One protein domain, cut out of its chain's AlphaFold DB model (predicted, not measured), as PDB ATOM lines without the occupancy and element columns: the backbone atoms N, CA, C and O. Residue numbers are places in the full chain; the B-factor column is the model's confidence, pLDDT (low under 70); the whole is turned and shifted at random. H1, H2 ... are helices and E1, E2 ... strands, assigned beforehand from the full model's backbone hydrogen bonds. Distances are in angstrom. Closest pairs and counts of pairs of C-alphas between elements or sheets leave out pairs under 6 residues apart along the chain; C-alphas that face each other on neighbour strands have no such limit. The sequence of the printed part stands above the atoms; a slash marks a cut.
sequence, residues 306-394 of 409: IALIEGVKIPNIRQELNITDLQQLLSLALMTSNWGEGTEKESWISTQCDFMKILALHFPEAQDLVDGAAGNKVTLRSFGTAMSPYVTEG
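Overview. This is residues 306 to 394 of the 409 residues of an uncharacterized protein of Verrucomicrobiaceae bacterium (UniProt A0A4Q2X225). Short helices gather round a common core: H2, the longest, H5, H4 and H3 follow one another round it, and a tiny two-strand ribbon, E1 and E2, with H1 beside E1, covers another side. H6 continues past the end of H5 at one rim, and the loop between H2 and E1 reaches out at one end of the longest axis. The printed part has 89 residues, with six named helices and two named strands in the order H1 H2 E1 H3 H4 E2 H5 H6; the sheet is antiparallel and the class is mostly helix. It is compact, with a radius of gyration of the C-alphas of 12.3 A, and spans 39 by 29 by 23 A.

Arrangement. The sheet pairs E1, residues 348 to 350, with E2, residues 377 to 379, antiparallel at 148 degrees; N 349 and O 378 are 2.8 A apart and N 378 and O 349 2.9 A, both within hydrogen-bond range. The closest C-alphas of E1 and H1, residues 306 to 311, are those of Ile 349 and Ile 306, 6.5 A apart. H1 and H3, residues 354 to 362, only just touch, with 3 pairs of C-alphas within 8 A, the closest being Ile 309 and Phe 355 at 6.5 A; they are about perpendicular, at 85 degrees. H3 touches H4, residues 364 to 371, at a steep tilt of 52 degrees, opposite ways, with the C-alphas of Ala 360 and Gln 367 closest at 4.0 A. H4 touches H5, residues 380 to 387, opposite ways at a shallow tilt of 34.9 degrees, only just short of steep; the closest C-alphas, of Glu 365 and Ala 386, are 5.5 A apart. H5 touches H2, residues 323 to 337, at a shallow tilt of 28 degrees, opposite ways, with the C-alphas of Gly 384 and Ser 337 closest at 4.7 A. H6, residues 389 to 392, and H5 meet only through their link. In H1 to H5 every O i to N i+4 pair is within hydrogen-bond range; H6 is too short for such a pair.

Along the chain. H1 begins at C-alpha 306, (116.573, 123.327, 97.539). H2 measures 21.0 A from first to last C-alpha, H3 12.7 A, H5 10.5 A and H4 10.4 A. H6 ends at C-alpha 392, (127.104, 122.090, 117.347).

Size, cuts and confidence. The C-alphas of Glu 320 and Glu 344, 39.1 A apart, are the two farthest apart. The link from H1 to H2, 11 residues, is long. The printed part has no cut. Its mean pLDDT is 91.4, and residues 340 to 344 are under 70.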
ATOM      1  N   ILE A 306     115.566 123.905  98.432       90.81
ATOM      2  CA  ILE A 306     116.573 123.327  97.539       90.81
ATOM      3  C   ILE A 306     116.709 124.221  96.308       90.81
ATOM      4  O   ILE A 306     117.818 124.639  95.977       90.81
ATOM      5  N   ALA A 307     115.592 124.597  95.681       90.69
ATOM      6  CA  ALA A 307     115.601 125.512  94.543       90.69
ATOM      7  C   ALA A 307     116.171 126.894  94.903       90.69
ATOM      8  O   ALA A 307     116.911 127.474  94.104       90.69
ATOM      9  N   LEU A 308     115.881 127.411  96.106       90.12
ATOM     10  CA  LEU A 308     116.473 128.653  96.613       90.12
ATOM     11  C   LEU A 308     118.001 128.562  96.630       90.12
ATOM     12  O   LEU A 308     118.682 129.429  96.082       90.12
ATOM     13  N   ILE A 309     118.533 127.506  97.243       93.31
ATOM     14  CA  ILE A 309     119.971 127.323  97.432       93.31
ATOM     15  C   ILE A 309     120.677 127.036  96.105       93.31
ATOM     16  O   ILE A 309     121.713 127.633  95.814       93.31
ATOM     17  N   GLU A 310     120.113 126.176  95.256       94.88
ATOM     18  CA  GLU A 310     120.669 125.896  93.929       94.88
ATOM     19  C   GLU A 310     120.600 127.107  92.988       94.88
ATOM     20  O   GLU A 310     121.429 127.264  92.082       94.88
ATOM     21  N   GLY A 311     119.620 127.984  93.209       94.25
ATOM     22  CA  GLY A 311     119.449 129.223  92.470       94.25
ATOM     23  C   GLY A 311     120.408 130.337  92.885       94.25
ATOM     24  O   GLY A 311     120.549 131.290  92.115       94.25
ATOM     25  N   VAL A 312     121.095 130.230  94.032       94.44
ATOM     26  CA  VAL A 312     122.099 131.217  94.461       94.44
ATOM     27  C   VAL A 312     123.178 131.356  93.387       94.44
ATOM     28  O   VAL A 312     123.722 130.362  92.899       94.44
ATOM     29  N   LYS A 313     123.485 132.603  93.018       96.31
ATOM     30  CA  LYS A 313     124.550 132.948  92.071       96.31
ATOM     31  C   LYS A 313     125.656 133.712  92.760       96.31
ATOM     32  O   LYS A 313     125.404 134.746  93.376       96.31
ATOM     33  N   ILE A 314     126.879 133.226  92.603       95.75
ATOM     34  CA  ILE A 314     128.073 133.812  93.205       95.75
ATOM     35  C   ILE A 314     129.010 134.208  92.062       95.75
ATOM     36  O   ILE A 314     129.711 133.348  91.527       95.75
ATOM     37  N   PRO A 315     129.031 135.493  91.651       93.75
ATOM     38  CA  PRO A 315     129.756 135.925  90.453       93.75
ATOM     39  C   PRO A 315     131.249 135.579  90.470       93.75
ATOM     40  O   PRO A 315     131.826 135.299  89.423       93.75
ATOM     41  N   ASN A 316     131.866 135.587  91.654       95.25
ATOM     42  CA  ASN A 316     133.229 135.123  91.867       95.25
ATOM     43  C   ASN A 316     133.252 134.076  92.984       95.25
ATOM     44  O   ASN A 316     133.182 134.413  94.165       95.25
ATOM     45  N   ILE A 317     133.382 132.805  92.608       95.50
ATOM     46  CA  ILE A 317     133.404 131.691  93.562       95.50
ATOM     47  C   ILE A 317     134.639 131.692  94.469       95.50
ATOM     48  O   ILE A 317     134.609 131.101  95.540       95.50
ATOM     49  N   ARG A 318     135.719 132.360  94.042       94.56
ATOM     50  CA  ARG A 318     136.983 132.501  94.778       94.56
ATOM     51  C   ARG A 318     137.116 133.870  95.445       94.56
ATOM     52  O   ARG A 318     138.232 134.312  95.710       94.56
ATOM     53  N   GLN A 319     136.011 134.592  95.624       93.31
ATOM     54  CA  GLN A 319     136.056 135.877  96.313       93.31
ATOM     55  C   GLN A 319     136.565 135.707  97.744       93.31
ATOM     56  O   GLN A 319     136.373 134.662  98.364       93.31
ATOM     57  N   GLU A 320     137.216 136.744  98.261       90.69
ATOM     58  CA  GLU A 320     137.608 136.762  99.661       90.69
ATOM     59  C   GLU A 320     136.359 136.754 100.538       90.69
ATOM     60  O   GLU A 320     135.423 137.524 100.322       90.69
ATOM     61  N   LEU A 321     136.366 135.871 101.528       92.81
ATOM     62  CA  LEU A 321     135.350 135.805 102.563       92.81
ATOM     63  C   LEU A 321     135.945 136.307 103.872       92.81
ATOM     64  O   LEU A 321     137.161 136.337 104.062       92.81
ATOM     65  N   ASN A 322     135.085 136.670 104.807       91.06
ATOM     66  CA  ASN A 322     135.458 136.812 106.202       91.06
ATOM     67  C   ASN A 322     134.665 135.836 107.077       91.06
ATOM     68  O   ASN A 322     133.843 135.048 106.609       91.06
ATOM     69  N   ILE A 323     134.916 135.886 108.384       89.69
ATOM     70  CA  ILE A 323     134.264 134.984 109.333       89.69
ATOM     71  C   ILE A 323     132.734 135.146 109.350       89.69
ATOM     72  O   ILE A 323     132.022 134.164 109.545       89.69
ATOM     73  N   THR A 324     132.218 136.358 109.101       87.56
ATOM     74  CA  THR A 324     130.774 136.611 109.001       87.56
ATOM     75  C   THR A 324     130.180 135.868 107.803       87.56
ATOM     76  O   THR A 324     129.121 135.262 107.942       87.56
ATOM     77  N   ASP A 325     130.861 135.867 106.656       93.06
ATOM     78  CA  ASP A 325     130.398 135.170 105.448       93.06
ATOM     79  C   ASP A 325     130.363 133.651 105.644       93.06
ATOM     80  O   ASP A 325     129.369 133.002 105.322       93.06
ATOM     81  N   LEU A 326     131.416 133.079 106.240       94.38
ATOM     82  CA  LEU A 326     131.475 131.646 106.546       94.38
ATOM     83  C   LEU A 326     130.339 131.222 107.487       94.38
ATOM     84  O   LEU A 326     129.700 130.194 107.269       94.38
ATOM     85  N   GLN A 327     130.038 132.038 108.499       91.12
ATOM     86  CA  GLN A 327     128.912 131.798 109.405       91.12
ATOM     87  C   GLN A 327     127.556 131.867 108.690       91.12
ATOM     88  O   GLN A 327     126.663 131.072 108.993       91.12
ATOM     89  N   GLN A 328     127.386 132.798 107.748       89.88
ATOM     90  CA  GLN A 328     126.160 132.904 106.952       89.88
ATOM     91  C   GLN A 328     125.976 131.690 106.036       89.88
ATOM     92  O   GLN A 328     124.883 131.126 105.997       89.88
ATOM     93  N   LEU A 329     127.038 131.248 105.358       94.00
ATOM     94  CA  LEU A 329     127.017 130.042 104.529       94.00
ATOM     95  C   LEU A 329     126.669 128.794 105.352       94.00
ATOM     96  O   LEU A 329     125.803 128.025 104.939       94.00
ATOM     97  N   LEU A 330     127.259 128.630 106.541       94.00
ATOM     98  CA  LEU A 330     126.915 127.535 107.458       94.00
ATOM     99  C   LEU A 330     125.465 127.606 107.941       94.00
ATOM    100  O   LEU A 330     124.784 126.585 107.998       94.00
ATOM    101  N   SER A 331     124.971 128.802 108.261       89.56
ATOM    102  CA  SER A 331     123.578 128.981 108.687       89.56
ATOM    103  C   SER A 331     122.604 128.573 107.579       89.56
ATOM    104  O   SER A 331     121.632 127.867 107.840       89.56
ATOM    105  N   LEU A 332     122.890 128.961 106.329       90.12
ATOM    106  CA  LEU A 332     122.122 128.522 105.163       90.12
ATOM    107  C   LEU A 332     122.226 127.005 104.959       90.12
ATOM    108  O   LEU A 332     121.217 126.361 104.678       90.12
ATOM    109  N   ALA A 333     123.416 126.427 105.139       92.06
ATOM    110  CA  ALA A 333     123.636 124.995 104.985       92.06
ATOM    111  C   ALA A 333     122.787 124.179 105.971       92.06
ATOM    112  O   ALA A 333     122.070 123.273 105.550       92.06
ATOM    113  N   LEU A 334     122.791 124.555 107.253       89.12
ATOM    114  CA  LEU A 334     122.013 123.874 108.294       89.12
ATOM    115  C   LEU A 334     120.506 124.053 108.131       89.12
ATOM    116  O   LEU A 334     119.738 123.112 108.310       89.12
ATOM    117  N   MET A 335     120.070 125.257 107.761       86.38
ATOM    118  CA  MET A 335     118.662 125.495 107.447       86.38
ATOM    119  C   MET A 335     118.195 124.583 106.303       86.38
ATOM    120  O   MET A 335     117.082 124.067 106.343       86.38
ATOM    121  N   THR A 336     119.057 124.357 105.310       87.94
ATOM    122  CA  THR A 336     118.759 123.496 104.160       87.94
ATOM    123  C   THR A 336     118.795 122.019 104.533       87.94
ATOM    124  O   THR A 336     117.936 121.272 104.086       87.94
ATOM    125  N   SER A 337     119.746 121.576 105.360       87.75
ATOM    126  CA  SER A 337     119.854 120.161 105.741       87.75
ATOM    127  C   SER A 337     118.688 119.677 106.593       87.75
ATOM    128  O   SER A 337     118.286 118.523 106.472       87.75
ATOM    129  N   ASN A 338     118.133 120.560 107.424       82.94
ATOM    130  CA  ASN A 338     116.970 120.252 108.255       82.94
ATOM    131  C   ASN A 338     115.659 120.320 107.450       82.94
ATOM    132  O   ASN A 338     114.590 119.976 107.956       82.94
ATOM    133  N   TRP A 339     115.718 120.774 106.195       76.31
ATOM    134  CA  TRP A 339     114.551 120.845 105.333       76.31
ATOM    135  C   TRP A 339     114.140 119.449 104.860       76.31
ATOM    136  O   TRP A 339     114.929 118.713 104.270       76.31
ATOM    137  N   GLY A 340     112.880 119.086 105.101       64.81
ATOM    138  CA  GLY A 340     112.342 117.779 104.720       64.81
ATOM    139  C   GLY A 340     112.635 116.646 105.711       64.81
ATOM    140  O   GLY A 340     112.323 115.494 105.393       64.81
ATOM    141  N   GLU A 341     113.171 116.940 106.905       62.88
ATOM    142  CA  GLU A 341     113.167 115.976 108.012       62.88
ATOM    143  C   GLU A 341     111.723 115.524 108.293       62.88
ATOM    144  O   GLU A 341     110.839 116.332 108.572       62.88
ATOM    145  N   GLY A 342     111.467 114.220 108.152       61.78
ATOM    146  CA  GLY A 342     110.132 113.624 108.288       61.78
ATOM    147  C   GLY A 342     109.408 113.332 106.970       61.78
ATOM    148  O   GLY A 342     108.331 112.740 106.995       61.78
ATOM    149  N   THR A 343     109.986 113.678 105.817       67.56
ATOM    150  CA  THR A 343     109.470 113.212 104.519       67.56
ATOM    151  C   THR A 343     110.041 111.831 104.173       67.56
ATOM    152  O   THR A 343     111.217 111.559 104.402       67.56
ATOM    153  N   GLU A 344     109.228 110.936 103.599       69.94
ATOM    154  CA  GLU A 344     109.696 109.602 103.165       69.94
ATOM    155  C   GLU A 344     110.699 109.664 101.998       69.94
ATOM    156  O   GLU A 344     111.371 108.678 101.693       69.94
ATOM    157  N   LYS A 345     110.794 110.811 101.311       80.62
ATOM    158  CA  LYS A 345     111.632 110.982 100.122       80.62
ATOM    159  C   LYS A 345     112.951 111.651 100.476       80.62
ATOM    160  O   LYS A 345     112.987 112.787 100.937       80.62
ATOM    161  N   GLU A 346     114.042 110.964 100.167       85.25
ATOM    162  CA  GLU A 346     115.379 111.530 100.272       85.25
ATOM    163  C   GLU A 346     115.547 112.716  99.310       85.25
ATOM    164  O   GLU A 346     115.325 112.610  98.101       85.25
ATOM    165  N   SER A 347     115.938 113.856  99.874       92.06
ATOM    166  CA  SER A 347     116.191 115.096  99.147       92.06
ATOM    167  C   SER A 347     117.687 115.289  98.907       92.06
ATOM    168  O   SER A 347     118.524 114.826  99.687       92.06
ATOM    169  N   TRP A 348     118.034 115.972  97.817       94.75
ATOM    170  CA  TRP A 348     119.416 116.157  97.379       94.75
ATOM    171  C   TRP A 348     119.673 117.584  96.900       94.75
ATOM    172  O   TRP A 348     118.756 118.265  96.455       94.75
ATOM    173  N   ILE A 349     120.938 117.994  96.960       95.75
ATOM    174  CA  ILE A 349     121.465 119.242  96.409       95.75
ATOM    175  C   ILE A 349     122.530 118.936  95.350       95.75
ATOM    176  O   ILE A 349     123.325 117.998  95.476       95.75
ATOM    177  N   SER A 350     122.535 119.716  94.278       97.38
ATOM    178  CA  SER A 350     123.513 119.638  93.204       97.38
ATOM    179  C   SER A 350     124.878 120.152  93.652       97.38
ATOM    180  O   SER A 350     125.038 121.315  94.015       97.38
ATOM    181  N   THR A 351     125.907 119.323  93.496       97.38
ATOM    182  CA  THR A 351     127.324 119.722  93.643       97.38
ATOM    183  C   THR A 351     127.752 120.823  92.668       97.38
ATOM    184  O   THR A 351     128.797 121.442  92.845       97.38
ATOM    185  N   GLN A 352     126.963 121.072  91.618       97.50
ATOM    186  CA  GLN A 352     127.289 122.038  90.574       97.50
ATOM    187  C   GLN A 352     126.731 123.439  90.844       97.50
ATOM    188  O   GLN A 352     127.068 124.362  90.095       97.50
ATOM    189  N   CYS A 353     125.893 123.626  91.869       97.56
ATOM    190  CA  CYS A 353     125.422 124.960  92.224       97.56
ATOM    191  C   CYS A 353     126.539 125.785  92.881       97.56
ATOM    192  O   CYS A 353     127.475 125.244  93.475       97.56
ATOM    193  N   ASP A 354     126.455 127.110  92.760       98.06
ATOM    194  CA  ASP A 354     127.498 128.001  93.277       98.06
ATOM    195  C   ASP A 354     127.601 127.908  94.804       98.06
ATOM    196  O   ASP A 354     128.693 127.977  95.356       98.06
ATOM    197  N   PHE A 355     126.486 127.662  95.495       97.31
ATOM    198  CA  PHE A 355     126.490 127.459  96.940       97.31
ATOM    199  C   PHE A 355     127.350 126.257  97.372       97.31
ATOM    200  O   PHE A 355     128.196 126.388  98.255       97.31
ATOM    201  N   MET A 356     127.207 125.101  96.713       97.88
ATOM    202  CA  MET A 356     128.041 123.931  97.017       97.88
ATOM    203  C   MET A 356     129.507 124.163  96.656       97.88
ATOM    204  O   MET A 356     130.393 123.760  97.404       97.88
ATOM    205  N   LYS A 357     129.776 124.853  95.544       97.81
ATOM    206  CA  LYS A 357     131.146 125.158  95.114       97.81
ATOM    207  C   LYS A 357     131.877 126.079  96.089       97.81
ATOM    208  O   LYS A 357     133.047 125.835  96.371       97.81
ATOM    209  N   ILE A 358     131.216 127.120  96.605       96.88
ATOM    210  CA  ILE A 358     131.854 128.017  97.579       96.88
ATOM    211  C   ILE A 358     132.061 127.311  98.918       96.88
ATOM    212  O   ILE A 358     133.103 127.487  99.540       96.88
ATOM    213  N   LEU A 359     131.122 126.458  99.340       96.81
ATOM    214  CA  LEU A 359     131.309 125.651 100.541       96.81
ATOM    215  C   LEU A 359     132.491 124.697 100.387       96.81
ATOM    216  O   LEU A 359     133.356 124.686 101.251       96.81
ATOM    217  N   ALA A 360     132.582 123.961  99.281       96.88
ATOM    218  CA  ALA A 360     133.692 123.046  99.019       96.88
ATOM    219  C   ALA A 360     135.057 123.757  98.984       96.88
ATOM    220  O   ALA A 360     136.051 123.216  99.457       96.88
ATOM    221  N   LEU A 361     135.110 125.009  98.512       95.88
ATOM    222  CA  LEU A 361     136.348 125.792  98.517       95.88
ATOM    223  C   LEU A 361     136.869 126.086  99.934       95.88
ATOM    224  O   LEU A 361     138.082 126.168 100.131       95.88
ATOM    225  N   HIS A 362     135.972 126.279 100.902       95.12
ATOM    226  CA  HIS A 362     136.339 126.725 102.246       95.12
ATOM    227  C   HIS A 362     136.252 125.623 103.305       95.12
ATOM    228  O   HIS A 362     137.006 125.662 104.271       95.12
ATOM    229  N   PHE A 363     135.379 124.632 103.133       96.25
ATOM    230  CA  PHE A 363     135.093 123.589 104.112       96.25
ATOM    231  C   PHE A 363     135.530 122.221 103.570       96.25
ATOM    232  O   PHE A 363     134.896 121.714 102.640       96.25
ATOM    233  N   PRO A 364     136.568 121.588 104.156       96.19
ATOM    234  CA  PRO A 364     137.061 120.286 103.710       96.19
ATOM    235  C   PRO A 364     135.969 119.216 103.624       96.19
ATOM    236  O   PRO A 364     135.902 118.489 102.645       96.19
ATOM    237  N   GLU A 365     135.038 119.173 104.578       97.19
ATOM    238  CA  GLU A 365     133.964 118.176 104.565       97.19
ATOM    239  C   GLU A 365     132.960 118.415 103.431       97.19
ATOM    240  O   GLU A 365     132.389 117.465 102.901       97.19
ATOM    241  N   ALA A 366     132.741 119.671 103.027       97.12
ATOM    242  CA  ALA A 366     131.935 119.958 101.845       97.12
ATOM    243  C   ALA A 366     132.666 119.529 100.563       97.12
ATOM    244  O   ALA A 366     132.021 119.032  99.642       97.12
ATOM    245  N   GLN A 367     133.994 119.678 100.513       97.50
ATOM    246  CA  GLN A 367     134.819 119.186  99.407       97.50
ATOM    247  C   GLN A 367     134.763 117.657  99.312       97.50
ATOM    248  O   GLN A 367     134.464 117.132  98.243       97.50
ATOM    249  N   ASP A 368     134.927 116.954 100.435       97.75
ATOM    250  CA  ASP A 368     134.830 115.493 100.496       97.75
ATOM    251  C   ASP A 368     133.459 114.993 100.012       97.75
ATOM    252  O   ASP A 368     133.366 114.006  99.278       97.75
ATOM    253  N   LEU A 369     132.376 115.698 100.370       97.06
ATOM    254  CA  LEU A 369     131.035 115.395  99.868       97.06
ATOM    255  C   LEU A 369     130.916 115.590  98.356       97.06
ATOM    256  O   LEU A 369     130.277 114.773  97.694       97.06
ATOM    257  N   VAL A 370     131.494 116.662  97.810       97.19
ATOM    258  CA  VAL A 370     131.484 116.927  96.365       97.19
ATOM    259  C   VAL A 370     132.280 115.859  95.612       97.19
ATOM    260  O   VAL A 370     131.787 115.346  94.609       97.19
ATOM    261  N   ASP A 371     133.451 115.474  96.115       97.00
ATOM    262  CA  ASP A 371     134.311 114.461  95.491       97.00
ATOM    263  C   ASP A 371     133.711 113.050  95.578       97.00
ATOM    264  O   ASP A 371     133.853 112.246  94.654       97.00
ATOM    265  N   GLY A 372     132.997 112.753  96.667       96.12
ATOM    266  CA  GLY A 372     132.293 111.488  96.879       96.12
ATOM    267  C   GLY A 372     130.905 111.401  96.234       96.12
ATOM    268  O   GLY A 372     130.265 110.347  96.309       96.12
ATOM    269  N   ALA A 373     130.403 112.476  95.621       95.62
ATOM    270  CA  ALA A 373     129.029 112.549  95.136       95.62
ATOM    271  C   ALA A 373     128.772 111.636  93.926       95.62
ATOM    272  O   ALA A 373     129.330 111.806  92.838       95.62
ATOM    273  N   ALA A 374     127.811 110.720  94.058       90.31
ATOM    274  CA  ALA A 374     127.323 109.937  92.929       90.31
ATOM    275  C   ALA A 374     126.427 110.803  92.024       90.31
ATOM    276  O   ALA A 374     125.345 111.241  92.415       90.31
ATOM    277  N   GLY A 375     126.860 111.043  90.784       90.50
ATOM    278  CA  GLY A 375     126.036 111.731  89.783       90.50
ATOM    279  C   GLY A 375     125.783 113.210  90.086       90.50
ATOM    280  O   GLY A 375     124.702 113.711  89.779       90.50
ATOM    281  N   ASN A 376     126.772 113.903  90.663       95.25
ATOM    282  CA  ASN A 376     126.725 115.326  91.021       95.25
ATOM    283  C   ASN A 376     125.691 115.692  92.098       95.25
ATOM    284  O   ASN A 376     125.315 116.862  92.189       95.25
ATOM    285  N   LYS A 377     125.239 114.736  92.914       96.44
ATOM    286  CA  LYS A 377     124.219 114.956  93.946       96.44
ATOM    287  C   LYS A 377     124.733 114.582  95.328       96.44
ATOM    288  O   LYS A 377     125.340 113.529  95.496       96.44
ATOM    289  N   VAL A 378     124.423 115.423  96.308       96.50
ATOM    290  CA  VAL A 378     124.677 115.183  97.732       96.50
ATOM    291  C   VAL A 378     123.336 115.135  98.450       96.50
ATOM    292  O   VAL A 378     122.477 115.980  98.208       96.50
ATOM    293  N   THR A 379     123.125 114.144  99.311       95.00
ATOM    294  CA  THR A 379     121.882 114.038 100.088       95.00
ATOM    295  C   THR A 379     121.868 115.098 101.189       95.00
ATOM    296  O   THR A 379     122.910 115.407 101.772       95.00
ATOM    297  N   LEU A 380     120.695 115.657 101.511       93.31
ATOM    298  CA  LEU A 380     120.588 116.684 102.559       93.31
ATOM    299  C   LEU A 380     121.049 116.168 103.929       93.31
ATOM    300  O   LEU A 380     121.640 116.922 104.698       93.31
ATOM    301  N   ARG A 381     120.862 114.869 104.197       91.31
ATOM    302  CA  ARG A 381     121.358 114.211 105.411       91.31
ATOM    303  C   ARG A 381     122.881 114.252 105.487       91.31
ATOM    304  O   ARG A 381     123.420 114.745 106.470       91.31
ATOM    305  N   SER A 382     123.574 113.761 104.457       94.31
ATOM    306  CA  SER A 382     125.040 113.774 104.427       94.31
ATOM    307  C   SER A 382     125.589 115.199 104.466       94.31
ATOM    308  O   SER A 382     126.579 115.453 105.147       94.31
ATOM    309  N   PHE A 383     124.911 116.134 103.795       95.00
ATOM    310  CA  PHE A 383     125.240 117.553 103.843       95.00
ATOM    311  C   PHE A 383     125.126 118.137 105.260       95.00
ATOM    312  O   PHE A 383     126.065 118.773 105.736       95.00
ATOM    313  N   GLY A 384     124.029 117.858 105.971       93.12
ATOM    314  CA  GLY A 384     123.841 118.259 107.366       93.12
ATOM    315  C   GLY A 384     124.899 117.675 108.297       93.12
ATOM    316  O   GLY A 384     125.522 118.424 109.045       93.12
ATOM    317  N   THR A 385     125.166 116.367 108.195       93.75
ATOM    318  CA  THR A 385     126.208 115.683 108.983       93.75
ATOM    319  C   THR A 385     127.590 116.309 108.787       93.75
ATOM    320  O   THR A 385     128.351 116.422 109.741       93.75
ATOM    321  N   ALA A 386     127.933 116.717 107.564       95.94
ATOM    322  CA  ALA A 386     129.225 117.336 107.283       95.94
ATOM    323  C   ALA A 386     129.357 118.741 107.886       95.94
ATOM    324  O   ALA A 386     130.441 119.132 108.319       95.94
ATOM    325  N   MET A 387     128.268 119.515 107.898       96.69
ATOM    326  CA  MET A 387     128.287 120.922 108.313       96.69
ATOM    327  C   MET A 387     128.008 121.118 109.809       96.69
ATOM    328  O   MET A 387     128.486 122.097 110.387       96.69
ATOM    329  N   SER A 388     127.285 120.199 110.461       92.44
ATOM    330  CA  SER A 388     126.899 120.322 111.873       92.44
ATOM    331  C   SER A 388     128.065 120.540 112.844       92.44
ATOM    332  O   SER A 388     127.911 121.406 113.711       92.44
ATOM    333  N   PRO A 389     129.251 119.906 112.704       92.50
ATOM    334  CA  PRO A 389     130.318 120.051 113.697       92.50
ATOM    335  C   PRO A 389     130.800 121.498 113.886       92.50
ATOM    336  O   PRO A 389     131.197 121.886 114.985       92.50
ATOM    337  N   TYR A 390     130.716 122.332 112.843       91.38
ATOM    338  CA  TYR A 390     131.080 123.754 112.902       91.38
ATOM    339  C   TYR A 390     130.148 124.600 113.770       91.38
ATOM    340  O   TYR A 390     130.516 125.699 114.180       91.38
ATOM    341  N   VAL A 391     128.939 124.109 114.042       84.31
ATOM    342  CA  VAL A 391     127.915 124.842 114.791       84.31
ATOM    343  C   VAL A 391     127.609 124.170 116.122       84.31
ATOM    344  O   VAL A 391     127.484 124.861 117.129       84.31
ATOM    345  N   THR A 392     127.517 122.841 116.153       79.94
ATOM    346  CA  THR A 392     127.104 122.090 117.347       79.94
ATOM    347  C   THR A 392     128.275 121.596 118.186       79.94
ATOM    348  O   THR A 392     128.140 121.478 119.398       79.94
ATOM    349  N   GLU A 393     129.425 121.324 117.567       83.25
ATOM    350  CA  GLU A 393     130.587 120.718 118.240       83.25
ATOM    351  C   GLU A 393     131.726 121.722 118.473       83.25
ATOM    352  O   GLU A 393     132.787 121.366 118.978       83.25
ATOM    353  N   GLY A 394     131.520 122.994 118.110       84.00
ATOM    354  CA  GLY A 394     132.516 124.051 118.290       84.00
ATOM    355  C   GLY A 394     133.768 123.866 117.433       84.00
ATOM    356  O   GLY A 394     134.822 124.419 117.762       84.00
TER     357      GLY A 394